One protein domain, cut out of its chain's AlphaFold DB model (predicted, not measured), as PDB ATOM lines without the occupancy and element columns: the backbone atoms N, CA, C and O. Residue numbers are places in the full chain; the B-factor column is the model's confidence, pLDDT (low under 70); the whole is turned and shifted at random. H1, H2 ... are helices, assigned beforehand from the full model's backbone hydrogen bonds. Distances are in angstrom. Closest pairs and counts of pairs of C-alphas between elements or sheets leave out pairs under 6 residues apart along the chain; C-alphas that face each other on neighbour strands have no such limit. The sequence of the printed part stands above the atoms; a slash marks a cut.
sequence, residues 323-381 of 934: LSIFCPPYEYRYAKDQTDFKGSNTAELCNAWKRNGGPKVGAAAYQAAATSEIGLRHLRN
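AT A GLANCE: This is residues 323 to 381 of the 934 residues of the protein "Fibro-slime domain-containing protein" of Fibrobacter sp. UWH9 (UniProt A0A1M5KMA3). The domain has little regular structure: a wide loop of residues 323 to 346 leads into a short helical hairpin, H1 and H2, and the tail after H2 folds back until its last C-alpha, 381, is 8.1 A from C-alpha 323. The printed part has 59 residues with two named helices, H1 then H2, and no named strand; the class is all helix, with only 18 residues in named elements. It is compact, with a radius of gyration of the C-alphas of 10.2 A, and rounded, spanning 26 by 23 by 18 A.

IN THESE COORDINATES: H1, residues 347 to 355, runs 12.4 A from C-alpha 347 at (228.902, 141.186, 268.169). H2, residues 362 to 370, runs 13.5 A to C-alpha 370 at (227.911, 128.147, 260.001).

HOW THE PARTS SIT: H1 and H2 touch, their closest C-alphas being those of Trp 353 and Ala 368, 4.9 A apart. They form a hairpin, running opposite ways at a steep tilt of 40 degrees. Every O i to N i+4 pair is within hydrogen-bond range in H1, and 4 of 5 in H2.

THE WHOLE: The C-alphas farthest apart, those of Gly 343 and Val 361, are 27.1 A apart. The printed part has no cut, and the link from H1 to H2 is short. Residues 331 to 335 have pLDDT under 70.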
ATOM      1  N   LEU A 323     237.734 134.843 260.643       89.06
ATOM      2  CA  LEU A 323     236.614 135.726 260.308       89.06
ATOM      3  C   LEU A 323     237.103 137.160 260.101       89.06
ATOM      4  O   LEU A 323     237.782 137.693 260.968       89.06
ATOM      5  N   SER A 324     236.692 137.790 258.997       87.12
ATOM      6  CA  SER A 324     236.895 139.208 258.663       87.12
ATOM      7  C   SER A 324     236.026 140.120 259.531       87.12
ATOM      8  O   SER A 324     235.105 140.796 259.067       87.12
ATOM      9  N   ILE A 325     236.265 140.050 260.837       83.38
ATOM     10  CA  ILE A 325     235.694 140.910 261.859       83.38
ATOM     11  C   ILE A 325     236.771 141.162 262.900       83.38
ATOM     12  O   ILE A 325     237.471 140.258 263.351       83.38
ATOM     13  N   PHE A 326     236.844 142.396 263.366       78.44
ATOM     14  CA  PHE A 326     237.742 142.724 264.453       78.44
ATOM     15  C   PHE A 326     237.226 142.096 265.769       78.44
ATOM     16  O   PHE A 326     236.249 142.575 266.349       78.44
ATOM     17  N   CYS A 327     237.827 140.988 266.212       81.25
ATOM     18  CA  CYS A 327     237.379 140.205 267.370       81.25
ATOM     19  C   CYS A 327     238.574 139.732 268.224       81.25
ATOM     20  O   CYS A 327     238.968 138.565 268.159       81.25
ATOM     21  N   PRO A 328     239.162 140.609 269.061       78.75
ATOM     22  CA  PRO A 328     240.365 140.283 269.821       78.75
ATOM     23  C   PRO A 328     240.076 139.226 270.899       78.75
ATOM     24  O   PRO A 328     238.932 139.100 271.350       78.75
ATOM     25  N   PRO A 329     241.096 138.505 271.401       78.44
ATOM     26  CA  PRO A 329     240.926 137.389 272.338       78.44
ATOM     27  C   PRO A 329     240.511 137.790 273.767       78.44
ATOM     28  O   PRO A 329     240.444 136.934 274.649       78.44
ATOM     29  N   TYR A 330     240.224 139.068 274.021       75.38
ATOM     30  CA  TYR A 330     239.808 139.622 275.314       75.38
ATOM     31  C   TYR A 330     238.476 140.391 275.206       75.38
ATOM     32  O   TYR A 330     237.907 140.513 274.117       75.38
ATOM     33  N   GLU A 331     237.918 140.867 276.324       69.69
ATOM     34  CA  GLU A 331     236.659 141.629 276.315       69.69
ATOM     35  C   GLU A 331     236.798 142.920 275.501       69.69
ATOM     36  O   GLU A 331     237.494 143.859 275.878       69.69
ATOM     37  N   TYR A 332     236.130 142.954 274.349       68.19
ATOM     38  CA  TYR A 332     236.258 144.051 273.404       68.19
ATOM     39  C   TYR A 332     235.235 145.147 273.704       68.19
ATOM     40  O   TYR A 332     234.024 144.933 273.624       68.19
ATOM     41  N   ARG A 333     235.724 146.351 274.024       62.34
ATOM     42  CA  ARG A 333     234.915 147.487 274.499       62.34
ATOM     43  C   ARG A 333     233.824 147.939 273.527       62.34
ATOM     44  O   ARG A 333     232.799 148.459 273.966       62.34
ATOM     45  N   TYR A 334     234.052 147.751 272.230       64.81
ATOM     46  CA  TYR A 334     233.151 148.199 271.170       64.81
ATOM     47  C   TYR A 334     232.378 147.054 270.518       64.81
ATOM     48  O   TYR A 334     231.621 147.311 269.591       64.81
ATOM     49  N   ALA A 335     232.500 145.817 271.019       67.94
ATOM     50  CA  ALA A 335     231.850 144.649 270.417       67.94
ATOM     51  C   ALA A 335     230.354 144.871 270.185       67.94
ATOM     52  O   ALA A 335     229.852 144.564 269.116       67.94
ATOM     53  N   LYS A 336     229.658 145.468 271.161       74.06
ATOM     54  CA  LYS A 336     228.211 145.716 271.107       74.06
ATOM     55  C   LYS A 336     227.763 146.687 270.008       74.06
ATOM     56  O   LYS A 336     226.612 146.604 269.604       74.06
ATOM     57  N   ASP A 337     228.641 147.578 269.553       79.38
ATOM     58  CA  ASP A 337     228.333 148.623 268.567       79.38
ATOM     59  C   ASP A 337     229.116 148.406 267.257       79.38
ATOM     60  O   ASP A 337     229.035 149.217 266.335       79.38
ATOM     61  N   GLN A 338     229.893 147.320 267.172       78.50
ATOM     62  CA  GLN A 338     230.654 146.964 265.986       78.50
ATOM     63  C   GLN A 338     229.695 146.553 264.881       78.50
ATOM     64  O   GLN A 338     228.830 145.696 265.074       78.50
ATOM     65  N   THR A 339     229.884 147.149 263.713       81.62
ATOM     66  CA  THR A 339     229.137 146.795 262.518       81.62
ATOM     67  C   THR A 339     230.085 146.426 261.392       81.62
ATOM     68  O   THR A 339     231.240 146.856 261.377       81.62
ATOM     69  N   ASP A 340     229.609 145.599 260.473       81.25
ATOM     70  CA  ASP A 340     230.295 145.361 259.213       81.25
ATOM     71  C   ASP A 340     230.057 146.493 258.203       81.25
ATOM     72  O   ASP A 340     229.372 147.482 258.474       81.25
ATOM     73  N   PHE A 341     230.593 146.324 256.998       75.12
ATOM     74  CA  PHE A 341     230.461 147.275 255.895       75.12
ATOM     75  C   PHE A 341     229.009 147.504 255.422       75.12
ATOM     76  O   PHE A 341     228.741 148.516 254.774       75.12
ATOM     77  N   LYS A 342     228.051 146.623 255.764       77.25
ATOM     78  CA  LYS A 342     226.606 146.826 255.513       77.25
ATOM     79  C   LYS A 342     225.881 147.440 256.716       77.25
ATOM     80  O   LYS A 342     224.667 147.624 256.654       77.25
ATOM     81  N   GLY A 343     226.583 147.737 257.809       79.50
ATOM     82  CA  GLY A 343     225.991 148.233 259.050       79.50
ATOM     83  C   GLY A 343     225.358 147.138 259.922       79.50
ATOM     84  O   GLY A 343     224.668 147.459 260.889       79.50
ATOM     85  N   SER A 344     225.569 145.855 259.608       84.75
ATOM     86  CA  SER A 344     225.073 144.737 260.422       84.75
ATOM     87  C   SER A 344     225.941 144.567 261.657       84.75
ATOM     88  O   SER A 344     227.163 144.552 261.549       84.75
ATOM     89  N   ASN A 345     225.330 144.387 262.824       87.38
ATOM     90  CA  ASN A 345     226.071 144.206 264.067       87.38
ATOM     91  C   ASN A 345     226.799 142.848 264.100       87.38
ATOM     92  O   ASN A 345     226.166 141.806 263.930       87.38
ATOM     93  N   THR A 346     228.110 142.845 264.348       89.06
ATOM     94  CA  THR A 346     228.951 141.631 264.327       89.06
ATOM     95  C   THR A 346     229.238 141.046 265.717       89.06
ATOM     96  O   THR A 346     229.981 140.067 265.835       89.06
ATOM     97  N   ALA A 347     228.645 141.595 266.785       87.38
ATOM     98  CA  ALA A 347     228.902 141.186 268.169       87.38
ATOM     99  C   ALA A 347     228.623 139.697 268.418       87.38
ATOM    100  O   ALA A 347     229.408 139.003 269.071       87.38
ATOM    101  N   GLU A 348     227.490 139.196 267.921       87.38
ATOM    102  CA  GLU A 348     227.068 137.808 268.134       87.38
ATOM    103  C   GLU A 348     228.008 136.819 267.448       87.38
ATOM    104  O   GLU A 348     228.369 135.804 268.049       87.38
ATOM    105  N   LEU A 349     228.458 137.158 266.238       90.81
ATOM    106  CA  LEU A 349     229.425 136.376 265.480       90.81
ATOM    107  C   LEU A 349     230.774 136.314 266.210       90.81
ATOM    108  O   LEU A 349     231.311 135.226 266.411       90.81
ATOM    109  N   CYS A 350     231.275 137.450 266.709       88.25
ATOM    110  CA  CYS A 350     232.496 137.488 267.519       88.25
ATOM    111  C   CYS A 350     232.365 136.637 268.796       88.25
ATOM    112  O   CYS A 350     233.249 135.844 269.129       88.25
ATOM    113  N   ASN A 351     231.232 136.727 269.497       86.62
ATOM    114  CA  ASN A 351     230.979 135.909 270.684       86.62
ATOM    115  C   ASN A 351     230.903 134.408 270.358       86.62
ATOM    116  O   ASN A 351     231.388 133.586 271.137       86.62
ATOM    117  N   ALA A 352     230.311 134.032 269.221       90.38
ATOM    118  CA  ALA A 352     230.288 132.648 268.754       90.38
ATOM    119  C   ALA A 352     231.694 132.138 268.420       90.38
ATOM    120  O   ALA A 352     232.047 131.031 268.825       90.38
ATOM    121  N   TRP A 353     232.518 132.953 267.761       89.88
ATOM    122  CA  TRP A 353     233.906 132.611 267.450       89.88
ATOM    123  C   TRP A 353     234.724 132.371 268.720       89.88
ATOM    124  O   TRP A 353     235.330 131.310 268.875       89.88
ATOM    125  N   LYS A 354     234.622 133.282 269.698       86.75
ATOM    126  CA  LYS A 354     235.234 133.150 271.030       86.75
ATOM    127  C   LYS A 354     234.823 131.868 271.756       86.75
ATOM    128  O   LYS A 354     235.677 131.182 272.312       86.75
ATOM    129  N   ARG A 355     233.533 131.505 271.730       87.81
ATOM    130  CA  ARG A 355     233.032 130.265 272.361       87.81
ATOM    131  C   ARG A 355     233.584 128.989 271.725       87.81
ATOM    132  O   ARG A 355     233.694 127.987 272.423       87.81
ATOM    133  N   ASN A 356     233.925 129.023 270.438       89.69
ATOM    134  CA  ASN A 356     234.473 127.874 269.714       89.69
ATOM    135  C   ASN A 356     236.012 127.780 269.777       89.69
ATOM    136  O   ASN A 356     236.582 126.901 269.143       89.69
ATOM    137  N   GLY A 357     236.685 128.645 270.546       85.81
ATOM    138  CA  GLY A 357     238.146 128.638 270.715       85.81
ATOM    139  C   GLY A 357     238.837 129.931 270.280       85.81
ATOM    140  O   GLY A 357     239.950 130.202 270.736       85.81
ATOM    141  N   GLY A 358     238.151 130.766 269.492       86.56
ATOM    142  CA  GLY A 358     238.666 132.036 268.982       86.56
ATOM    143  C   GLY A 358     239.624 131.878 267.797       86.56
ATOM    144  O   GLY A 358     239.599 130.834 267.148       86.56
ATOM    145  N   PRO A 359     240.440 132.909 267.508       83.56
ATOM    146  CA  PRO A 359     241.277 132.942 266.309       83.56
ATOM    147  C   PRO A 359     242.226 131.739 266.199       83.56
ATOM    148  O   PRO A 359     242.122 131.034 265.208       83.56
ATOM    149  N   LYS A 360     242.922 131.369 267.291       81.81
ATOM    150  CA  LYS A 360     243.880 130.238 267.417       81.81
ATOM    151  C   LYS A 360     243.430 128.825 267.046       81.81
ATOM    152  O   LYS A 360     244.182 127.865 267.221       81.81
ATOM    153  N   VAL A 361     242.182 128.650 266.648       87.94
ATOM    154  CA  VAL A 361     241.591 127.342 266.385       87.94
ATOM    155  C   VAL A 361     240.941 127.406 265.014       87.94
ATOM    156  O   VAL A 361     239.829 127.912 264.895       87.94
ATOM    157  N   GLY A 362     241.587 126.847 263.985       85.31
ATOM    158  CA  GLY A 362     241.123 126.988 262.595       85.31
ATOM    159  C   GLY A 362     239.675 126.538 262.366       85.31
ATOM    160  O   GLY A 362     238.916 127.180 261.644       85.31
ATOM    161  N   ALA A 363     239.220 125.497 263.073       91.19
ATOM    162  CA  ALA A 363     237.826 125.055 263.002       91.19
ATOM    163  C   ALA A 363     236.824 126.049 263.632       91.19
ATOM    164  O   ALA A 363     235.642 126.029 263.283       91.19
ATOM    165  N   ALA A 364     237.253 126.912 264.557       91.81
ATOM    166  CA  ALA A 364     236.369 127.789 265.324       91.81
ATOM    167  C   ALA A 364     235.670 128.835 264.453       91.81
ATOM    168  O   ALA A 364     234.490 129.120 264.682       91.81
ATOM    169  N   ALA A 365     236.373 129.382 263.456       91.94
ATOM    170  CA  ALA A 365     235.811 130.353 262.523       91.94
ATOM    171  C   ALA A 365     234.669 129.735 261.713       91.94
ATOM    172  O   ALA A 365     233.569 130.284 261.690       91.94
ATOM    173  N   TYR A 366     234.882 128.547 261.139       92.00
ATOM    174  CA  TYR A 366     233.845 127.839 260.390       92.00
ATOM    175  C   TYR A 366     232.626 127.504 261.264       92.00
ATOM    176  O   TYR A 366     231.492 127.741 260.854       92.00
ATOM    177  N   GLN A 367     232.831 127.008 262.491       93.69
ATOM    178  CA  GLN A 367     231.723 126.681 263.404       93.69
ATOM    179  C   GLN A 367     230.902 127.919 263.804       93.69
ATOM    180  O   GLN A 367     229.671 127.864 263.880       93.69
ATOM    181  N   ALA A 368     231.563 129.054 264.036       92.62
ATOM    182  CA  ALA A 368     230.882 130.320 264.286       92.62
ATOM    183  C   ALA A 368     230.154 130.838 263.037       92.62
ATOM    184  O   ALA A 368     229.011 131.282 263.131       92.62
ATOM    185  N   ALA A 369     230.785 130.730 261.866       92.69
ATOM    186  CA  ALA A 369     230.213 131.171 260.604       92.69
ATOM    187  C   ALA A 369     228.955 130.378 260.225       92.69
ATOM    188  O   ALA A 369     227.941 130.964 259.859       92.69
ATOM    189  N   ALA A 370     229.000 129.051 260.367       90.75
ATOM    190  CA  ALA A 370     227.911 128.147 260.001       90.75
ATOM    191  C   ALA A 370     226.655 128.300 260.878       90.75
ATOM    192  O   ALA A 370     225.584 127.820 260.510       90.75
ATOM    193  N   THR A 371     226.772 128.948 262.040       86.94
ATOM    194  CA  THR A 371     225.673 129.128 263.001       86.94
ATOM    195  C   THR A 371     225.112 130.553 263.025       86.94
ATOM    196  O   THR A 371     224.214 130.837 263.816       86.94
ATOM    197  N   SER A 372     225.607 131.446 262.161       84.19
ATOM    198  CA  SER A 372     225.210 132.854 262.089       84.19
ATOM    199  C   SER A 372     224.710 133.209 260.689       84.19
ATOM    200  O   SER A 372     225.359 132.883 259.699       84.19
ATOM    201  N   GLU A 373     223.598 133.947 260.600       80.50
ATOM    202  CA  GLU A 373     223.028 134.416 259.321       80.50
ATOM    203  C   GLU A 373     224.012 135.269 258.509       80.50
ATOM    204  O   GLU A 373     223.974 135.285 257.282       80.50
ATOM    205  N   ILE A 374     224.927 135.947 259.200       86.12
ATOM    206  CA  ILE A 374     225.955 136.795 258.605       86.12
ATOM    207  C   ILE A 374     227.334 136.128 258.608       86.12
ATOM    208  O   ILE A 374     228.306 136.714 258.161       86.12
ATOM    209  N   GLY A 375     227.461 134.911 259.131       88.38
ATOM    210  CA  GLY A 375     228.752 134.320 259.465       88.38
ATOM    211  C   GLY A 375     229.609 133.941 258.260       88.38
ATOM    212  O   GLY A 375     230.784 134.301 258.199       88.38
ATOM    213  N   LEU A 376     229.022 133.247 257.278       89.00
ATOM    214  CA  LEU A 376     229.755 132.753 256.103       89.00
ATOM    215  C   LEU A 376     230.343 133.885 255.253       89.00
ATOM    216  O   LEU A 376     231.457 133.745 254.754       89.00
ATOM    217  N   ARG A 377     229.667 135.039 255.152       87.88
ATOM    218  CA  ARG A 377     230.208 136.194 254.415       87.88
ATOM    219  C   ARG A 377     231.495 136.753 255.018       87.88
ATOM    220  O   ARG A 377     232.228 137.424 254.304       87.88
ATOM    221  N   HIS A 378     231.815 136.461 256.280       89.06
ATOM    222  CA  HIS A 378     233.063 136.889 256.924       89.06
ATOM    223  C   HIS A 378     234.148 135.806 256.937       89.06
ATOM    224  O   HIS A 378     235.260 136.104 257.346       89.06
ATOM    225  N   LEU A 379     233.871 134.572 256.511       90.81
ATOM    226  CA  LEU A 379     234.836 133.472 256.577       90.81
ATOM    227  C   LEU A 379     235.974 133.650 255.554       90.81
ATOM    228  O   LEU A 379     235.695 133.731 254.358       90.81
ATOM    229  N   ARG A 380     237.229 133.714 256.017       89.62
ATOM    230  CA  ARG A 380     238.428 134.042 255.218       89.62
ATOM    231  C   ARG A 380     239.674 133.268 255.636       89.62
ATOM    232  O   ARG A 380     239.748 132.767 256.762       89.62
ATOM    233  N   ASN A 381     240.673 133.254 254.758       89.69
ATOM    234  CA  ASN A 381     242.036 132.844 255.065       89.69
ATOM    235  C   ASN A 381     243.010 134.033 255.060       89.69
ATOM    236  O   ASN A 381     243.402 134.511 254.002       89.69
TER     237      ASN A 381